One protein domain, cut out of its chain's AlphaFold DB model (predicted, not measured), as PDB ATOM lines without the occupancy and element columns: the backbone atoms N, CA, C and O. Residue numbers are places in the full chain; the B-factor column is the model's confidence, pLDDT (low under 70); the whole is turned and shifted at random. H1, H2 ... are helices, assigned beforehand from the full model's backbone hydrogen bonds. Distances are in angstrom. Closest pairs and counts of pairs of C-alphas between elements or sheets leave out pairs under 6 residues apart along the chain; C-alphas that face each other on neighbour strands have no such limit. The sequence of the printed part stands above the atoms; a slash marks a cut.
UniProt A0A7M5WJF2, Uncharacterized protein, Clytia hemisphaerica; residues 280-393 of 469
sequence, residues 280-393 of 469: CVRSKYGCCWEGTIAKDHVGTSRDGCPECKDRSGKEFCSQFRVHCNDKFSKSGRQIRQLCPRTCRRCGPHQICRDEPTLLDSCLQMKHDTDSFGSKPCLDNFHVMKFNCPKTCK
ATOM      1  N   CYS A 280      34.797 -28.920  33.077       83.56
ATOM      2  CA  CYS A 280      33.946 -28.253  34.053       83.56
ATOM      3  C   CYS A 280      32.449 -28.551  33.928       83.56
ATOM      4  O   CYS A 280      31.732 -28.410  34.913       83.56
ATOM      5  N   VAL A 281      31.960 -28.996  32.770       79.19
ATOM      6  CA  VAL A 281      30.542 -29.342  32.575       79.19
ATOM      7  C   VAL A 281      30.173 -30.578  33.392       79.19
ATOM      8  O   VAL A 281      29.054 -30.674  33.887       79.19
ATOM      9  N   ARG A 282      31.138 -31.485  33.586       82.25
ATOM     10  CA  ARG A 282      30.994 -32.711  34.387       82.25
ATOM     11  C   ARG A 282      31.319 -32.502  35.865       82.25
ATOM     12  O   ARG A 282      31.112 -33.402  36.672       82.25
ATOM     13  N   SER A 283      31.838 -31.329  36.228       87.69
ATOM     14  CA  SER A 283      32.082 -30.983  37.626       87.69
ATOM     15  C   SER A 283      30.762 -30.825  38.376       87.69
ATOM     16  O   SER A 283      29.820 -30.214  37.870       87.69
ATOM     17  N   LYS A 284      30.739 -31.264  39.640       85.69
ATOM     18  CA  LYS A 284      29.648 -31.013  40.597       85.69
ATOM     19  C   LYS A 284      29.284 -29.524  40.717       85.69
ATOM     20  O   LYS A 284      28.140 -29.179  41.002       85.69
ATOM     21  N   TYR A 285      30.265 -28.653  40.509       83.38
ATOM     22  CA  TYR A 285      30.169 -27.213  40.732       83.38
ATOM     23  C   TYR A 285      29.856 -26.421  39.455       83.38
ATOM     24  O   TYR A 285      29.347 -25.303  39.527       83.38
ATOM     25  N   GLY A 286      30.092 -27.021  38.286       83.38
ATOM     26  CA  GLY A 286      29.905 -26.401  36.979       83.38
ATOM     27  C   GLY A 286      31.122 -25.620  36.471       83.38
ATOM     28  O   GLY A 286      32.254 -25.780  36.937       83.38
ATOM     29  N   CYS A 287      30.868 -24.784  35.463       84.44
ATOM     30  CA  CYS A 287      31.877 -24.017  34.741       84.44
ATOM     31  C   CYS A 287      31.854 -22.535  35.101       84.44
ATOM     32  O   CYS A 287      30.807 -21.887  35.051       84.44
ATOM     33  N   CYS A 288      33.036 -21.977  35.334       87.50
ATOM     34  CA  CYS A 288      33.234 -20.537  35.372       87.50
ATOM     35  C   CYS A 288      33.148 -19.926  33.972       87.50
ATOM     36  O   CYS A 288      33.266 -20.612  32.960       87.50
ATOM     37  N   TRP A 289      33.009 -18.603  33.903       83.81
ATOM     38  CA  TRP A 289      32.934 -17.849  32.645       83.81
ATOM     39  C   TRP A 289      34.200 -17.959  31.766       83.81
ATOM     40  O   TRP A 289      34.163 -17.620  30.584       83.81
ATOM     41  N   GLU A 290      35.309 -18.452  32.328       85.50
ATOM     42  CA  GLU A 290      36.560 -18.771  31.625       85.50
ATOM     43  C   GLU A 290      36.622 -20.216  31.095       85.50
ATOM     44  O   GLU A 290      37.593 -20.580  30.440       85.50
ATOM     45  N   GLY A 291      35.619 -21.052  31.384       84.19
ATOM     46  CA  GLY A 291      35.639 -22.488  31.080       84.19
ATOM     47  C   GLY A 291      36.440 -23.331  32.080       84.19
ATOM     48  O   GLY A 291      36.663 -24.516  31.845       84.19
ATOM     49  N   THR A 292      36.873 -22.744  33.198       88.81
ATOM     50  CA  THR A 292      37.520 -23.459  34.306       88.81
ATOM     51  C   THR A 292      36.491 -24.116  35.228       88.81
ATOM     52  O   THR A 292      35.327 -23.712  35.277       88.81
ATOM     53  N   ILE A 293      36.915 -25.155  35.952       88.69
ATOM     54  CA  ILE A 293      36.087 -25.824  36.961       88.69
ATOM     55  C   ILE A 293      35.860 -24.857  38.128       88.69
ATOM     56  O   ILE A 293      36.822 -24.356  38.711       88.69
ATOM     57  N   ALA A 294      34.597 -24.604  38.468       87.75
ATOM     58  CA  ALA A 294      34.251 -23.823  39.646       87.75
ATOM     59  C   ALA A 294      34.659 -24.572  40.924       87.75
ATOM     60  O   ALA A 294      34.486 -25.789  41.010       87.75
ATOM     61  N   LYS A 295      35.224 -23.863  41.911       86.88
ATOM     62  CA  LYS A 295      35.563 -24.473  43.213       86.88
ATOM     63  C   LYS A 295      34.332 -24.687  44.106       86.88
ATOM     64  O   LYS A 295      34.425 -25.451  45.058       86.88
ATOM     65  N   ASP A 296      33.221 -24.014  43.804       83.19
ATOM     66  CA  ASP A 296      31.941 -24.119  44.510       83.19
ATOM     67  C   ASP A 296      30.768 -23.901  43.529       83.19
ATOM     68  O   ASP A 296      30.980 -23.614  42.351       83.19
ATOM     69  N   HIS A 297      29.522 -24.057  43.974       75.25
ATOM     70  CA  HIS A 297      28.336 -23.925  43.128       75.25
ATOM     71  C   HIS A 297      28.218 -22.525  42.503       75.25
ATOM     72  O   HIS A 297      28.019 -21.537  43.206       75.25
ATOM     73  N   VAL A 298      28.267 -22.460  41.165       67.44
ATOM     74  CA  VAL A 298      28.105 -21.220  40.384       67.44
ATOM     75  C   VAL A 298      26.717 -20.590  40.609       67.44
ATOM     76  O   VAL A 298      25.696 -21.230  40.351       67.44
ATOM     77  N   GLY A 299      26.674 -19.315  41.011       58.59
ATOM     78  CA  GLY A 299      25.475 -18.523  41.316       58.59
ATOM     79  C   GLY A 299      25.314 -18.093  42.787       58.59
ATOM     80  O   GLY A 299      24.387 -17.347  43.100       58.59
ATOM     81  N   THR A 300      26.184 -18.545  43.682       54.84
ATOM     82  CA  THR A 300      26.361 -18.084  45.063       54.84
ATOM     83  C   THR A 300      27.322 -16.882  45.161       54.84
ATOM     84  O   THR A 300      28.059 -16.527  44.252       54.84
ATOM     85  N   SER A 301      27.374 -16.199  46.301       54.28
ATOM     86  CA  SER A 301      28.370 -15.132  46.511       54.28
ATOM     87  C   SER A 301      29.817 -15.652  46.602       54.28
ATOM     88  O   SER A 301      30.753 -14.854  46.654       54.28
ATOM     89  N   ARG A 302      30.015 -16.981  46.615       65.38
ATOM     90  CA  ARG A 302      31.302 -17.669  46.782       65.38
ATOM     91  C   ARG A 302      31.525 -18.748  45.723       65.38
ATOM     92  O   ARG A 302      32.114 -19.771  46.034       65.38
ATOM     93  N   ASP A 303      31.119 -18.495  44.482       69.69
ATOM     94  CA  ASP A 303      31.115 -19.419  43.326       69.69
ATOM     95  C   ASP A 303      32.384 -20.223  43.038       69.69
ATOM     96  O   ASP A 303      32.433 -20.991  42.081       69.69
ATOM     97  N   GLY A 304      33.472 -19.996  43.768       80.50
ATOM     98  CA  GLY A 304      34.750 -20.632  43.506       80.50
ATOM     99  C   GLY A 304      35.343 -20.245  42.152       80.50
ATOM    100  O   GLY A 304      36.391 -20.769  41.775       80.50
ATOM    101  N   CYS A 305      34.683 -19.343  41.426       87.50
ATOM    102  CA  CYS A 305      35.121 -18.803  40.163       87.50
ATOM    103  C   CYS A 305      36.033 -17.599  40.369       87.50
ATOM    104  O   CYS A 305      35.897 -16.879  41.364       87.50
ATOM    105  N   PRO A 306      36.955 -17.350  39.424       87.81
ATOM    106  CA  PRO A 306      37.748 -16.138  39.448       87.81
ATOM    107  C   PRO A 306      36.827 -14.919  39.434       87.81
ATOM    108  O   PRO A 306      35.809 -14.881  38.729       87.81
ATOM    109  N   GLU A 307      37.207 -13.928  40.238       88.31
ATOM    110  CA  GLU A 307      36.512 -12.654  40.341       88.31
ATOM    111  C   GLU A 307      36.271 -12.076  38.942       88.31
ATOM    112  O   GLU A 307      37.182 -12.011  38.113       88.31
ATOM    113  N   CYS A 308      35.035 -11.653  38.672       89.56
ATOM    114  CA  CYS A 308      34.685 -11.044  37.396       89.56
ATOM    115  C   CYS A 308      35.274  -9.630  37.295       89.56
ATOM    116  O   CYS A 308      34.605  -8.623  37.559       89.56
ATOM    117  N   LYS A 309      36.538  -9.554  36.897       93.56
ATOM    118  CA  LYS A 309      37.241  -8.306  36.623       93.56
ATOM    119  C   LYS A 309      37.963  -8.380  35.295       93.56
ATOM    120  O   LYS A 309      38.356  -9.451  34.836       93.56
ATOM    121  N   ASP A 310      38.111  -7.216  34.682       94.50
ATOM    122  CA  ASP A 310      38.970  -7.097  33.521       94.50
ATOM    123  C   ASP A 310      40.417  -7.352  33.960       94.50
ATOM    124  O   ASP A 310      40.882  -6.801  34.958       94.50
ATOM    125  N   ARG A 311      41.094  -8.260  33.258       94.94
ATOM    126  CA  ARG A 311      42.501  -8.605  33.491       94.94
ATOM    127  C   ARG A 311      43.429  -7.507  32.973       94.94
ATOM    128  O   ARG A 311      44.532  -7.347  33.480       94.94
ATOM    129  N   SER A 312      42.982  -6.769  31.960       96.25
ATOM    130  CA  SER A 312      43.656  -5.577  31.444       96.25
ATOM    131  C   SER A 312      43.087  -4.295  32.063       96.25
ATOM    132  O   SER A 312      41.999  -4.297  32.637       96.25
ATOM    133  N   GLY A 313      43.824  -3.187  31.929       96.88
ATOM    134  CA  GLY A 313      43.399  -1.873  32.419       96.88
ATOM    135  C   GLY A 313      42.060  -1.411  31.829       96.88
ATOM    136  O   GLY A 313      41.685  -1.779  30.710       96.88
ATOM    137  N   LYS A 314      41.338  -0.573  32.581       96.38
ATOM    138  CA  LYS A 314      40.003  -0.078  32.210       96.38
ATOM    139  C   LYS A 314      40.030   0.699  30.893       96.38
ATOM    140  O   LYS A 314      39.094   0.588  30.101       96.38
ATOM    141  N   GLU A 315      41.098   1.450  30.650       97.44
ATOM    142  CA  GLU A 315      41.331   2.244  29.443       97.44
ATOM    143  C   GLU A 315      41.437   1.327  28.221       97.44
ATOM    144  O   GLU A 315      40.697   1.499  27.252       97.44
ATOM    145  N   PHE A 316      42.270   0.284  28.316       97.56
ATOM    146  CA  PHE A 316      42.434  -0.728  27.272       97.56
ATOM    147  C   PHE A 316      41.099  -1.413  26.957       97.56
ATOM    148  O   PHE A 316      40.646  -1.433  25.812       97.56
ATOM    149  N   CYS A 317      40.414  -1.923  27.981       97.62
ATOM    150  CA  CYS A 317      39.148  -2.618  27.777       97.62
ATOM    151  C   CYS A 317      38.057  -1.705  27.204       97.62
ATOM    152  O   CYS A 317      37.271  -2.144  26.362       97.62
ATOM    153  N   SER A 318      38.034  -0.429  27.596       96.56
ATOM    154  CA  SER A 318      37.097   0.559  27.051       96.56
ATOM    155  C   SER A 318      37.374   0.849  25.576       96.56
ATOM    156  O   SER A 318      36.434   0.873  24.782       96.56
ATOM    157  N   GLN A 319      38.647   0.999  25.201       97.19
ATOM    158  CA  GLN A 319      39.065   1.258  23.823       97.19
ATOM    159  C   GLN A 319      38.691   0.103  22.884       97.19
ATOM    160  O   GLN A 319      38.145   0.324  21.805       97.19
ATOM    161  N   PHE A 320      38.916  -1.143  23.309       96.69
ATOM    162  CA  PHE A 320      38.668  -2.324  22.477       96.69
ATOM    163  C   PHE A 320      37.280  -2.948  22.669       96.69
ATOM    164  O   PHE A 320      36.987  -4.005  22.103       96.69
ATOM    165  N   ARG A 321      36.376  -2.288  23.405       94.62
ATOM    166  CA  ARG A 321      35.018  -2.783  23.687       94.62
ATOM    167  C   ARG A 321      34.224  -3.135  22.424       94.62
ATOM    168  O   ARG A 321      33.396  -4.047  22.451       94.62
ATOM    169  N   VAL A 322      34.479  -2.448  21.311       92.00
ATOM    170  CA  VAL A 322      33.829  -2.716  20.015       92.00
ATOM    171  C   VAL A 322      34.102  -4.136  19.503       92.00
ATOM    172  O   VAL A 322      33.213  -4.759  18.922       92.00
ATOM    173  N   HIS A 323      35.267  -4.707  19.822       93.81
ATOM    174  CA  HIS A 323      35.668  -6.050  19.397       93.81
ATOM    175  C   HIS A 323      35.064  -7.170  20.244       93.81
ATOM    176  O   HIS A 323      35.131  -8.338  19.857       93.81
ATOM    177  N   CYS A 324      34.407  -6.857  21.368       90.19
ATOM    178  CA  CYS A 324      33.736  -7.867  22.190       90.19
ATOM    179  C   CYS A 324      32.712  -8.691  21.385       90.19
ATOM    180  O   CYS A 324      32.490  -9.865  21.694       90.19
ATOM    181  N   ASN A 325      32.108  -8.096  20.349       85.00
ATOM    182  CA  ASN A 325      31.101  -8.736  19.500       85.00
ATOM    183  C   ASN A 325      31.681  -9.418  18.248       85.00
ATOM    184  O   ASN A 325      30.933 -10.072  17.518       85.00
ATOM    185  N   ASP A 326      32.989  -9.310  17.993       87.00
ATOM    186  CA  ASP A 326      33.602  -9.949  16.832       87.00
ATOM    187  C   ASP A 326      33.700 -11.462  17.058       87.00
ATOM    188  O   ASP A 326      34.493 -11.950  17.869       87.00
ATOM    189  N   LYS A 327      32.863 -12.220  16.346       74.81
ATOM    190  CA  LYS A 327      32.736 -13.676  16.527       74.81
ATOM    191  C   LYS A 327      34.012 -14.429  16.139       74.81
ATOM    192  O   LYS A 327      34.466 -15.288  16.887       74.81
ATOM    193  N   PHE A 328      34.624 -14.032  15.022       72.44
ATOM    194  CA  PHE A 328      35.684 -14.804  14.362       72.44
ATOM    195  C   PHE A 328      37.078 -14.168  14.440       72.44
ATOM    196  O   PHE A 328      38.071 -14.829  14.133       72.44
ATOM    197  N   SER A 329      37.195 -12.899  14.850       80.75
ATOM    198  CA  SER A 329      38.511 -12.257  14.920       80.75
ATOM    199  C   SER A 329      39.318 -12.807  16.103       80.75
ATOM    200  O   SER A 329      38.785 -13.051  17.191       80.75
ATOM    201  N   LYS A 330      40.628 -13.011  15.894       84.25
ATOM    202  CA  LYS A 330      41.570 -13.336  16.982       84.25
ATOM    203  C   LYS A 330      41.496 -12.268  18.082       84.25
ATOM    204  O   LYS A 330      41.415 -12.614  19.256       84.25
ATOM    205  N   SER A 331      41.373 -11.000  17.683       89.62
ATOM    206  CA  SER A 331      41.198  -9.851  18.573       89.62
ATOM    207  C   SER A 331      39.945  -9.969  19.442       89.62
ATOM    208  O   SER A 331      40.027  -9.801  20.651       89.62
ATOM    209  N   GLY A 332      38.791 -10.336  18.877       90.25
ATOM    210  CA  GLY A 332      37.559 -10.501  19.650       90.25
ATOM    211  C   GLY A 332      37.665 -11.610  20.696       90.25
ATOM    212  O   GLY A 332      37.193 -11.445  21.821       90.25
ATOM    213  N   ARG A 333      38.335 -12.724  20.365       88.38
ATOM    214  CA  ARG A 333      38.630 -13.799  21.331       88.38
ATOM    215  C   ARG A 333      39.534 -13.316  22.464       88.38
ATOM    216  O   ARG A 333      39.178 -13.503  23.624       88.38
ATOM    217  N   GLN A 334      40.645 -12.659  22.135       93.00
ATOM    218  CA  GLN A 334      41.585 -12.126  23.126       93.00
ATOM    219  C   GLN A 334      40.925 -11.087  24.035       93.00
ATOM    220  O   GLN A 334      41.009 -11.194  25.254       93.00
ATOM    221  N   ILE A 335      40.189 -10.131  23.466       95.25
ATOM    222  CA  ILE A 335      39.507  -9.088  24.237       95.25
ATOM    223  C   ILE A 335      38.445  -9.683  25.169       95.25
ATOM    224  O   ILE A 335      38.317  -9.227  26.296       95.25
ATOM    225  N   ARG A 336      37.731 -10.748  24.784       92.69
ATOM    226  CA  ARG A 336      36.790 -11.427  25.697       92.69
ATOM    227  C   ARG A 336      37.467 -12.140  26.871       92.69
ATOM    228  O   ARG A 336      36.836 -12.269  27.915       92.69
ATOM    229  N   GLN A 337      38.705 -12.601  26.703       91.75
ATOM    230  CA  GLN A 337      39.495 -13.221  27.774       91.75
ATOM    231  C   GLN A 337      40.156 -12.174  28.680       91.75
ATOM    232  O   GLN A 337      40.200 -12.350  29.892       91.75
ATOM    233  N   LEU A 338      40.652 -11.080  28.096       95.00
ATOM    234  CA  LEU A 338      41.315  -9.991  28.816       95.00
ATOM    235  C   LEU A 338      40.329  -9.042  29.500       95.00
ATOM    236  O   LEU A 338      40.621  -8.523  30.572       95.00
ATOM    237  N   CYS A 339      39.163  -8.825  28.897       96.06
ATOM    238  CA  CYS A 339      38.165  -7.848  29.323       96.06
ATOM    239  C   CYS A 339      36.771  -8.479  29.518       96.06
ATOM    240  O   CYS A 339      35.786  -8.038  28.911       96.06
ATOM    241  N   PRO A 340      36.643  -9.545  30.322       93.44
ATOM    242  CA  PRO A 340      35.395 -10.278  30.515       93.44
ATOM    243  C   PRO A 340      34.263  -9.445  31.120       93.44
ATOM    244  O   PRO A 340      33.104  -9.638  30.744       93.44
ATOM    245  N   ARG A 341      34.557  -8.493  32.011       92.94
ATOM    246  CA  ARG A 341      33.545  -7.627  32.624       92.94
ATOM    247  C   ARG A 341      33.083  -6.575  31.623       92.94
ATOM    248  O   ARG A 341      31.878  -6.410  31.427       92.94
ATOM    249  N   THR A 342      34.012  -5.929  30.918       94.56
ATOM    250  CA  THR A 342      33.679  -4.951  29.867       94.56
ATOM    251  C   THR A 342      32.927  -5.593  28.696       94.56
ATOM    252  O   THR A 342      31.945  -5.030  28.200       94.56
ATOM    253  N   CYS A 343      33.304  -6.812  28.305       93.06
ATOM    254  CA  CYS A 343      32.582  -7.604  27.309       93.06
ATOM    255  C   CYS A 343      31.306  -8.269  27.840       93.06
ATOM    256  O   CYS A 343      30.620  -8.951  27.074       93.06
ATOM    257  N   ARG A 344      30.964  -8.064  29.120       90.62
ATOM    258  CA  ARG A 344      29.772  -8.614  29.781       90.62
ATOM    259  C   ARG A 344      29.670 -10.142  29.675       90.62
ATOM    260  O   ARG A 344      28.574 -10.683  29.521       90.62
ATOM    261  N   ARG A 345      30.813 -10.832  29.741       86.44
ATOM    262  CA  ARG A 345      30.900 -12.293  29.882       86.44
ATOM    263  C   ARG A 345      30.559 -12.772  31.283       86.44
ATOM    264  O   ARG A 345      30.102 -13.896  31.429       86.44
ATOM    265  N   CYS A 346      30.766 -11.927  32.283       87.38
ATOM    266  CA  CYS A 346      30.483 -12.226  33.677       87.38
ATOM    267  C   CYS A 346      29.912 -10.992  34.394       87.38
ATOM    268  O   CYS A 346      29.889  -9.885  33.840       87.38
ATOM    269  N   GLY A 347      29.463 -11.186  35.635       82.50
ATOM    270  CA  GLY A 347      28.980 -10.121  36.513       82.50
ATOM    271  C   GLY A 347      27.469  -9.854  36.411       82.50
ATOM    272  O   GLY A 347      26.759 -10.529  35.667       82.50
ATOM    273  N   PRO A 348      26.953  -8.848  37.143       69.12
ATOM    274  CA  PRO A 348      25.512  -8.586  37.267       69.12
ATOM    275  C   PRO A 348      24.844  -8.154  35.953       69.12
ATOM    276  O   PRO A 348      23.629  -8.245  35.812       69.12
ATOM    277  N   HIS A 349      25.636  -7.709  34.974       71.31
ATOM    278  CA  HIS A 349      25.172  -7.326  33.640       71.31
ATOM    279  C   HIS A 349      25.581  -8.332  32.561       71.31
ATOM    280  O   HIS A 349      25.688  -7.954  31.389       71.31
ATOM    281  N   GLN A 350      25.854  -9.586  32.944       78.06
ATOM    282  CA  GLN A 350      26.146 -10.649  31.992       78.06
ATOM    283  C   GLN A 350      25.005 -10.735  30.976       78.06
ATOM    284  O   GLN A 350      23.841 -10.937  31.324       78.06
ATOM    285  N   ILE A 351      25.336 -10.546  29.700       75.00
ATOM    286  CA  ILE A 351      24.334 -10.678  28.646       75.00
ATOM    287  C   ILE A 351      24.227 -12.163  28.329       75.00
ATOM    288  O   ILE A 351      25.231 -12.791  28.002       75.00
ATOM    289  N   CYS A 352      23.006 -12.696  28.363       80.50
ATOM    290  CA  CYS A 352      22.710 -14.024  27.838       80.50
ATOM    291  C   CYS A 352      23.131 -14.099  26.363       80.50
ATOM    292  O   CYS A 352      22.502 -13.498  25.482       80.50
ATOM    293  N   ARG A 353      24.245 -14.778  26.097       81.00
ATOM    294  CA  ARG A 353      24.846 -14.919  24.772       81.00
ATOM    295  C   ARG A 353      25.387 -16.328  24.632       81.00
ATOM    296  O   ARG A 353      25.906 -16.883  25.592       81.00
ATOM    297  N   ASP A 354      25.270 -16.857  23.425       85.06
ATOM    298  CA  ASP A 354      25.989 -18.066  23.046       85.06
ATOM    299  C   ASP A 354      27.475 -17.749  22.906       85.06
ATOM    300  O   ASP A 354      27.858 -16.606  22.612       85.06
ATOM    301  N   GLU A 355      28.307 -18.761  23.106       82.81
ATOM    302  CA  GLU A 355      29.736 -18.666  22.880       82.81
ATOM    303  C   GLU A 355      29.967 -18.282  21.408       82.81
ATOM    304  O   GLU A 355      29.544 -19.016  20.513       82.81
ATOM    305  N   PRO A 356      30.605 -17.138  21.097       77.00
ATOM    306  CA  PRO A 356      30.648 -16.619  19.730       77.00
ATOM    307  C   PRO A 356      31.297 -17.562  18.718       77.00
ATOM    308  O   PRO A 356      30.922 -17.528  17.551       77.00
ATOM    309  N   THR A 357      32.249 -18.390  19.161       75.12
ATOM    310  CA  THR A 357      32.907 -19.408  18.329       75.12
ATOM    311  C   THR A 357      32.039 -20.635  18.089       75.12
ATOM    312  O   THR A 357      32.317 -21.389  17.170       75.12
ATOM    313  N   LEU A 358      31.014 -20.847  18.914       82.06
ATOM    314  CA  LEU A 358      30.091 -21.974  18.817       82.06
ATOM    315  C   LEU A 358      28.709 -21.543  18.351       82.06
ATOM    316  O   LEU A 358      27.848 -22.395  18.240       82.06
ATOM    317  N   LEU A 359      28.462 -20.258  18.081       82.06
ATOM    318  CA  LEU A 359      27.125 -19.763  17.745       82.06
ATOM    319  C   LEU A 359      26.486 -20.556  16.601       82.06
ATOM    320  O   LEU A 359      25.307 -20.900  16.659       82.06
ATOM    321  N   ASP A 360      27.273 -20.858  15.580       76.56
ATOM    322  CA  ASP A 360      26.799 -21.601  14.428       76.56
ATOM    323  C   ASP A 360      26.546 -23.077  14.772       76.56
ATOM    324  O   ASP A 360      25.495 -23.621  14.430       76.56
ATOM    325  N   SER A 361      27.433 -23.691  15.565       80.31
ATOM    326  CA  SER A 361      27.211 -25.013  16.163       80.31
ATOM    327  C   SER A 361      25.989 -25.033  17.087       80.31
ATOM    328  O   SER A 361      25.281 -26.026  17.136       80.31
ATOM    329  N   CYS A 362      25.699 -23.947  17.800       83.81
ATOM    330  CA  CYS A 362      24.540 -23.807  18.671       83.81
ATOM    331  C   CYS A 362      23.248 -23.790  17.862       83.81
ATOM    332  O   CYS A 362      22.297 -24.479  18.226       83.81
ATOM    333  N   LEU A 363      23.210 -23.026  16.766       83.50
ATOM    334  CA  LEU A 363      22.079 -23.025  15.839       83.50
ATOM    335  C   LEU A 363      21.888 -24.412  15.227       83.50
ATOM    336  O   LEU A 363      20.775 -24.932  15.244       83.50
ATOM    337  N   GLN A 364      22.976 -25.038  14.778       77.12
ATOM    338  CA  GLN A 364      22.971 -26.415  14.304       77.12
ATOM    339  C   GLN A 364      22.396 -27.368  15.359       77.12
ATOM    340  O   GLN A 364      21.392 -28.013  15.095       77.12
ATOM    341  N   MET A 365      22.937 -27.391  16.575       79.75
ATOM    342  CA  MET A 365      22.454 -28.242  17.667       79.75
ATOM    343  C   MET A 365      21.009 -27.927  18.072       79.75
ATOM    344  O   MET A 365      20.293 -28.804  18.530       79.75
ATOM    345  N   LYS A 366      20.521 -26.698  17.899       81.75
ATOM    346  CA  LYS A 366      19.106 -26.381  18.140       81.75
ATOM    347  C   LYS A 366      18.177 -26.980  17.084       81.75
ATOM    348  O   LYS A 366      17.052 -27.348  17.420       81.75
ATOM    349  N   HIS A 367      18.605 -26.994  15.824       73.25
ATOM    350  CA  HIS A 367      17.814 -27.492  14.696       73.25
ATOM    351  C   HIS A 367      17.964 -28.990  14.470       73.25
ATOM    352  O   HIS A 367      17.070 -29.616  13.904       73.25
ATOM    353  N   ASP A 368      19.080 -29.552  14.909       68.19
ATOM    354  CA  ASP A 368      19.370 -30.968  14.850       68.19
ATOM    355  C   ASP A 368      18.552 -31.676  15.933       68.19
ATOM    356  O   ASP A 368      19.082 -32.131  16.939       68.19
ATOM    357  N   THR A 369      17.237 -31.781  15.724       56.47
ATOM    358  CA  THR A 369      16.535 -32.957  16.225       56.47
ATOM    359  C   THR A 369      17.160 -34.140  15.514       56.47
ATOM    360  O   THR A 369      17.118 -34.202  14.277       56.47
ATOM    361  N   ASP A 370      17.807 -35.031  16.255       57.03
ATOM    362  CA  ASP A 370      18.279 -36.271  15.656       57.03
ATOM    363  C   ASP A 370      17.095 -37.050  15.055       57.03
ATOM    364  O   ASP A 370      15.917 -36.710  15.219       57.03
ATOM    365  N   SER A 371      17.390 -38.125  14.328       46.84
ATOM    366  CA  SER A 371      16.351 -39.002  13.772       46.84
ATOM    367  C   SER A 371      15.454 -39.661  14.841       46.84
ATOM    368  O   SER A 371      14.499 -40.341  14.474       46.84
ATOM    369  N   PHE A 372      15.722 -39.432  16.132       52.06
ATOM    370  CA  PHE A 372      14.973 -39.917  17.289       52.06
ATOM    371  C   PHE A 372      14.107 -38.829  17.948       52.06
ATOM    372  O   PHE A 372      13.405 -39.112  18.916       52.06
ATOM    373  N   GLY A 373      14.098 -37.599  17.421       62.56
ATOM    374  CA  GLY A 373      13.317 -36.496  17.983       62.56
ATOM    375  C   GLY A 373      13.903 -35.913  19.270       62.56
ATOM    376  O   GLY A 373      13.193 -35.184  19.972       62.56
ATOM    377  N   SER A 374      15.174 -36.205  19.571       70.38
ATOM    378  CA  SER A 374      15.885 -35.587  20.685       70.38
ATOM    379  C   SER A 374      15.939 -34.074  20.471       70.38
ATOM    380  O   SER A 374      16.034 -33.574  19.352       70.38
ATOM    381  N   LYS A 375      15.779 -33.307  21.540       78.06
ATOM    382  CA  LYS A 375      15.875 -31.851  21.544       78.06
ATOM    383  C   LYS A 375      17.178 -31.526  22.260       78.06
ATOM    384  O   LYS A 375      17.165 -31.496  23.486       78.06
ATOM    385  N   PRO A 376      18.284 -31.201  21.567       79.44
ATOM    386  CA  PRO A 376      19.594 -31.062  22.216       79.44
ATOM    387  C   PRO A 376      19.643 -30.003  23.320       79.44
ATOM    388  O   PRO A 376      20.412 -30.125  24.267       79.44
ATOM    389  N   CYS A 377      18.779 -28.986  23.262       81.25
ATOM    390  CA  CYS A 377      18.602 -28.030  24.356       81.25
ATOM    391  C   CYS A 377      18.068 -28.650  25.665       81.25
ATOM    392  O   CYS A 377      18.288 -28.071  26.726       81.25
ATOM    393  N   LEU A 378      17.343 -29.769  25.588       78.88
ATOM    394  CA  LEU A 378      16.843 -30.562  26.714       78.88
ATOM    395  C   LEU A 378      17.789 -31.728  27.019       78.88
ATOM    396  O   LEU A 378      18.212 -31.875  28.160       78.88
ATOM    397  N   ASP A 379      18.162 -32.505  26.003       75.62
ATOM    398  CA  ASP A 379      18.895 -33.761  26.202       75.62
ATOM    399  C   ASP A 379      20.378 -33.525  26.507       75.62
ATOM    400  O   ASP A 379      20.957 -34.197  27.352       75.62
ATOM    401  N   ASN A 380      20.972 -32.484  25.912       77.25
ATOM    402  CA  ASN A 380      22.332 -32.018  26.203       77.25
ATOM    403  C   ASN A 380      22.304 -30.691  26.969       77.25
ATOM    404  O   ASN A 380      23.098 -29.779  26.707       77.25
ATOM    405  N   PHE A 381      21.371 -30.565  27.920       77.44
ATOM    406  CA  PHE A 381      21.142 -29.324  28.660       77.44
ATOM    407  C   PHE A 381      22.430 -28.744  29.254       77.44
ATOM    408  O   PHE A 381      22.628 -27.537  29.194       77.44
ATOM    409  N   HIS A 382      23.341 -29.571  29.772       72.12
ATOM    410  CA  HIS A 382      24.589 -29.105  30.382       72.12
ATOM    411  C   HIS A 382      25.534 -28.420  29.378       72.12
ATOM    412  O   HIS A 382      26.025 -27.321  29.646       72.12
ATOM    413  N   VAL A 383      25.726 -29.012  28.195       77.75
ATOM    414  CA  VAL A 383      26.543 -28.439  27.112       77.75
ATOM    415  C   VAL A 383      25.893 -27.177  26.565       77.75
ATOM    416  O   VAL A 383      26.537 -26.133  26.432       77.75
ATOM    417  N   MET A 384      24.590 -27.251  26.287       80.94
ATOM    418  CA  MET A 384      23.846 -26.146  25.697       80.94
ATOM    419  C   MET A 384      23.669 -24.981  26.675       80.94
ATOM    420  O   MET A 384      23.688 -23.830  26.255       80.94
ATOM    421  N   LYS A 385      23.563 -25.235  27.982       81.00
ATOM    422  CA  LYS A 385      23.517 -24.196  29.022       81.00
ATOM    423  C   LYS A 385      24.813 -23.398  29.101       81.00
ATOM    424  O   LYS A 385      24.771 -22.229  29.471       81.00
ATOM    425  N   PHE A 386      25.954 -24.003  28.794       77.25
ATOM    426  CA  PHE A 386      27.226 -23.289  28.858       77.25
ATOM    427  C   PHE A 386      27.553 -22.594  27.538       77.25
ATOM    428  O   PHE A 386      27.857 -21.404  27.508       77.25
ATOM    429  N   ASN A 387      27.421 -23.326  26.434       82.38
ATOM    430  CA  ASN A 387      27.861 -22.861  25.123       82.38
ATOM    431  C   ASN A 387      26.769 -22.123  24.347       82.38
ATOM    432  O   ASN A 387      27.069 -21.228  23.563       82.38
ATOM    433  N   CYS A 388      25.506 -22.493  24.550       89.06
ATOM    434  CA  CYS A 388      24.378 -22.088  23.714       89.06
ATOM    435  C   CYS A 388      23.153 -21.566  24.497       89.06
ATOM    436  O   CYS A 388      22.007 -21.844  24.103       89.06
ATOM    437  N   PRO A 389      23.321 -20.837  25.618       86.44
ATOM    438  CA  PRO A 389      22.198 -20.591  26.505       86.44
ATOM    439  C   PRO A 389      21.206 -19.561  25.961       86.44
ATOM    440  O   PRO A 389      20.045 -19.580  26.367       86.44
ATOM    441  N   LYS A 390      21.605 -18.704  25.010       88.00
ATOM    442  CA  LYS A 390      20.678 -17.815  24.300       88.00
ATOM    443  C   LYS A 390      19.905 -18.596  23.246       88.00
ATOM    444  O   LYS A 390      18.680 -18.492  23.186       88.00
ATOM    445  N   THR A 391      20.598 -19.394  22.440       88.12
ATOM    446  CA  THR A 391      19.997 -20.206  21.380       88.12
ATOM    447  C   THR A 391      18.939 -21.158  21.943       88.12
ATOM    448  O   THR A 391      17.827 -21.223  21.404       88.12
ATOM    449  N   CYS A 392      19.233 -21.798  23.078       87.12
ATOM    450  CA  CYS A 392      18.309 -22.682  23.789       87.12
ATOM    451  C   CYS A 392      17.336 -21.978  24.740       87.12
ATOM    452  O   CYS A 392      16.547 -22.652  25.398       87.12
ATOM    453  N   LYS A 393      17.362 -20.639  24.823       86.38
ATOM    454  CA  LYS A 393      16.533 -19.847  25.753       86.38
ATOM    455  C   LYS A 393      16.682 -20.284  27.225       86.38
ATOM    456  O   LYS A 393      15.742 -20.162  28.004       86.38
TER     457      LYS A 393
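What this domain is: This is residues 280 to 393 of the 469 residues of an uncharacterized protein of Clytia hemisphaerica (UniProt A0A7M5WJF2). With little regular structure, two loose groups of short helices, H1 to H3 and H4 to H6, lie towards opposite ends of an elongated domain, joined by residues 339 to 358. Residues 280 to 305 loop beside the middle. The 114 printed residues include six named helices, 40 residues, and no named strand: all helix, compact, radius of gyration of the C-alphas 15.2 A, spans 51 by 32 by 20 A.

How they stand to each other: H2, residues 321 to 325, touches H3, residues 330 to 338; their closest C-alphas, His 323 and Gly 332, are 4.8 A apart. H4, residues 359 to 367, touches H5, residues 376 to 379; the closest C-alphas, Met 365 and Pro 376, are 6.1 A apart. H3 and H4 are apart. Of O i to N i+4 pairs, H2 has 0 of 1 within hydrogen-bond range; of i+3 pairs, 1 of 2.

Where its parts are: H1, residues 314 to 319, begins at C-alpha (40.003, -0.078, 32.210). H3 measures 12.3 A, H4 12.5 A. H6, residues 381 to 387, ends at C-alpha (27.861, -22.861, 25.123).

The domain as a whole: The printed part has no cut. H3 to H4 is a long link. Residues 298 to 303, 348 and 368 to 373 have pLDDT under 70.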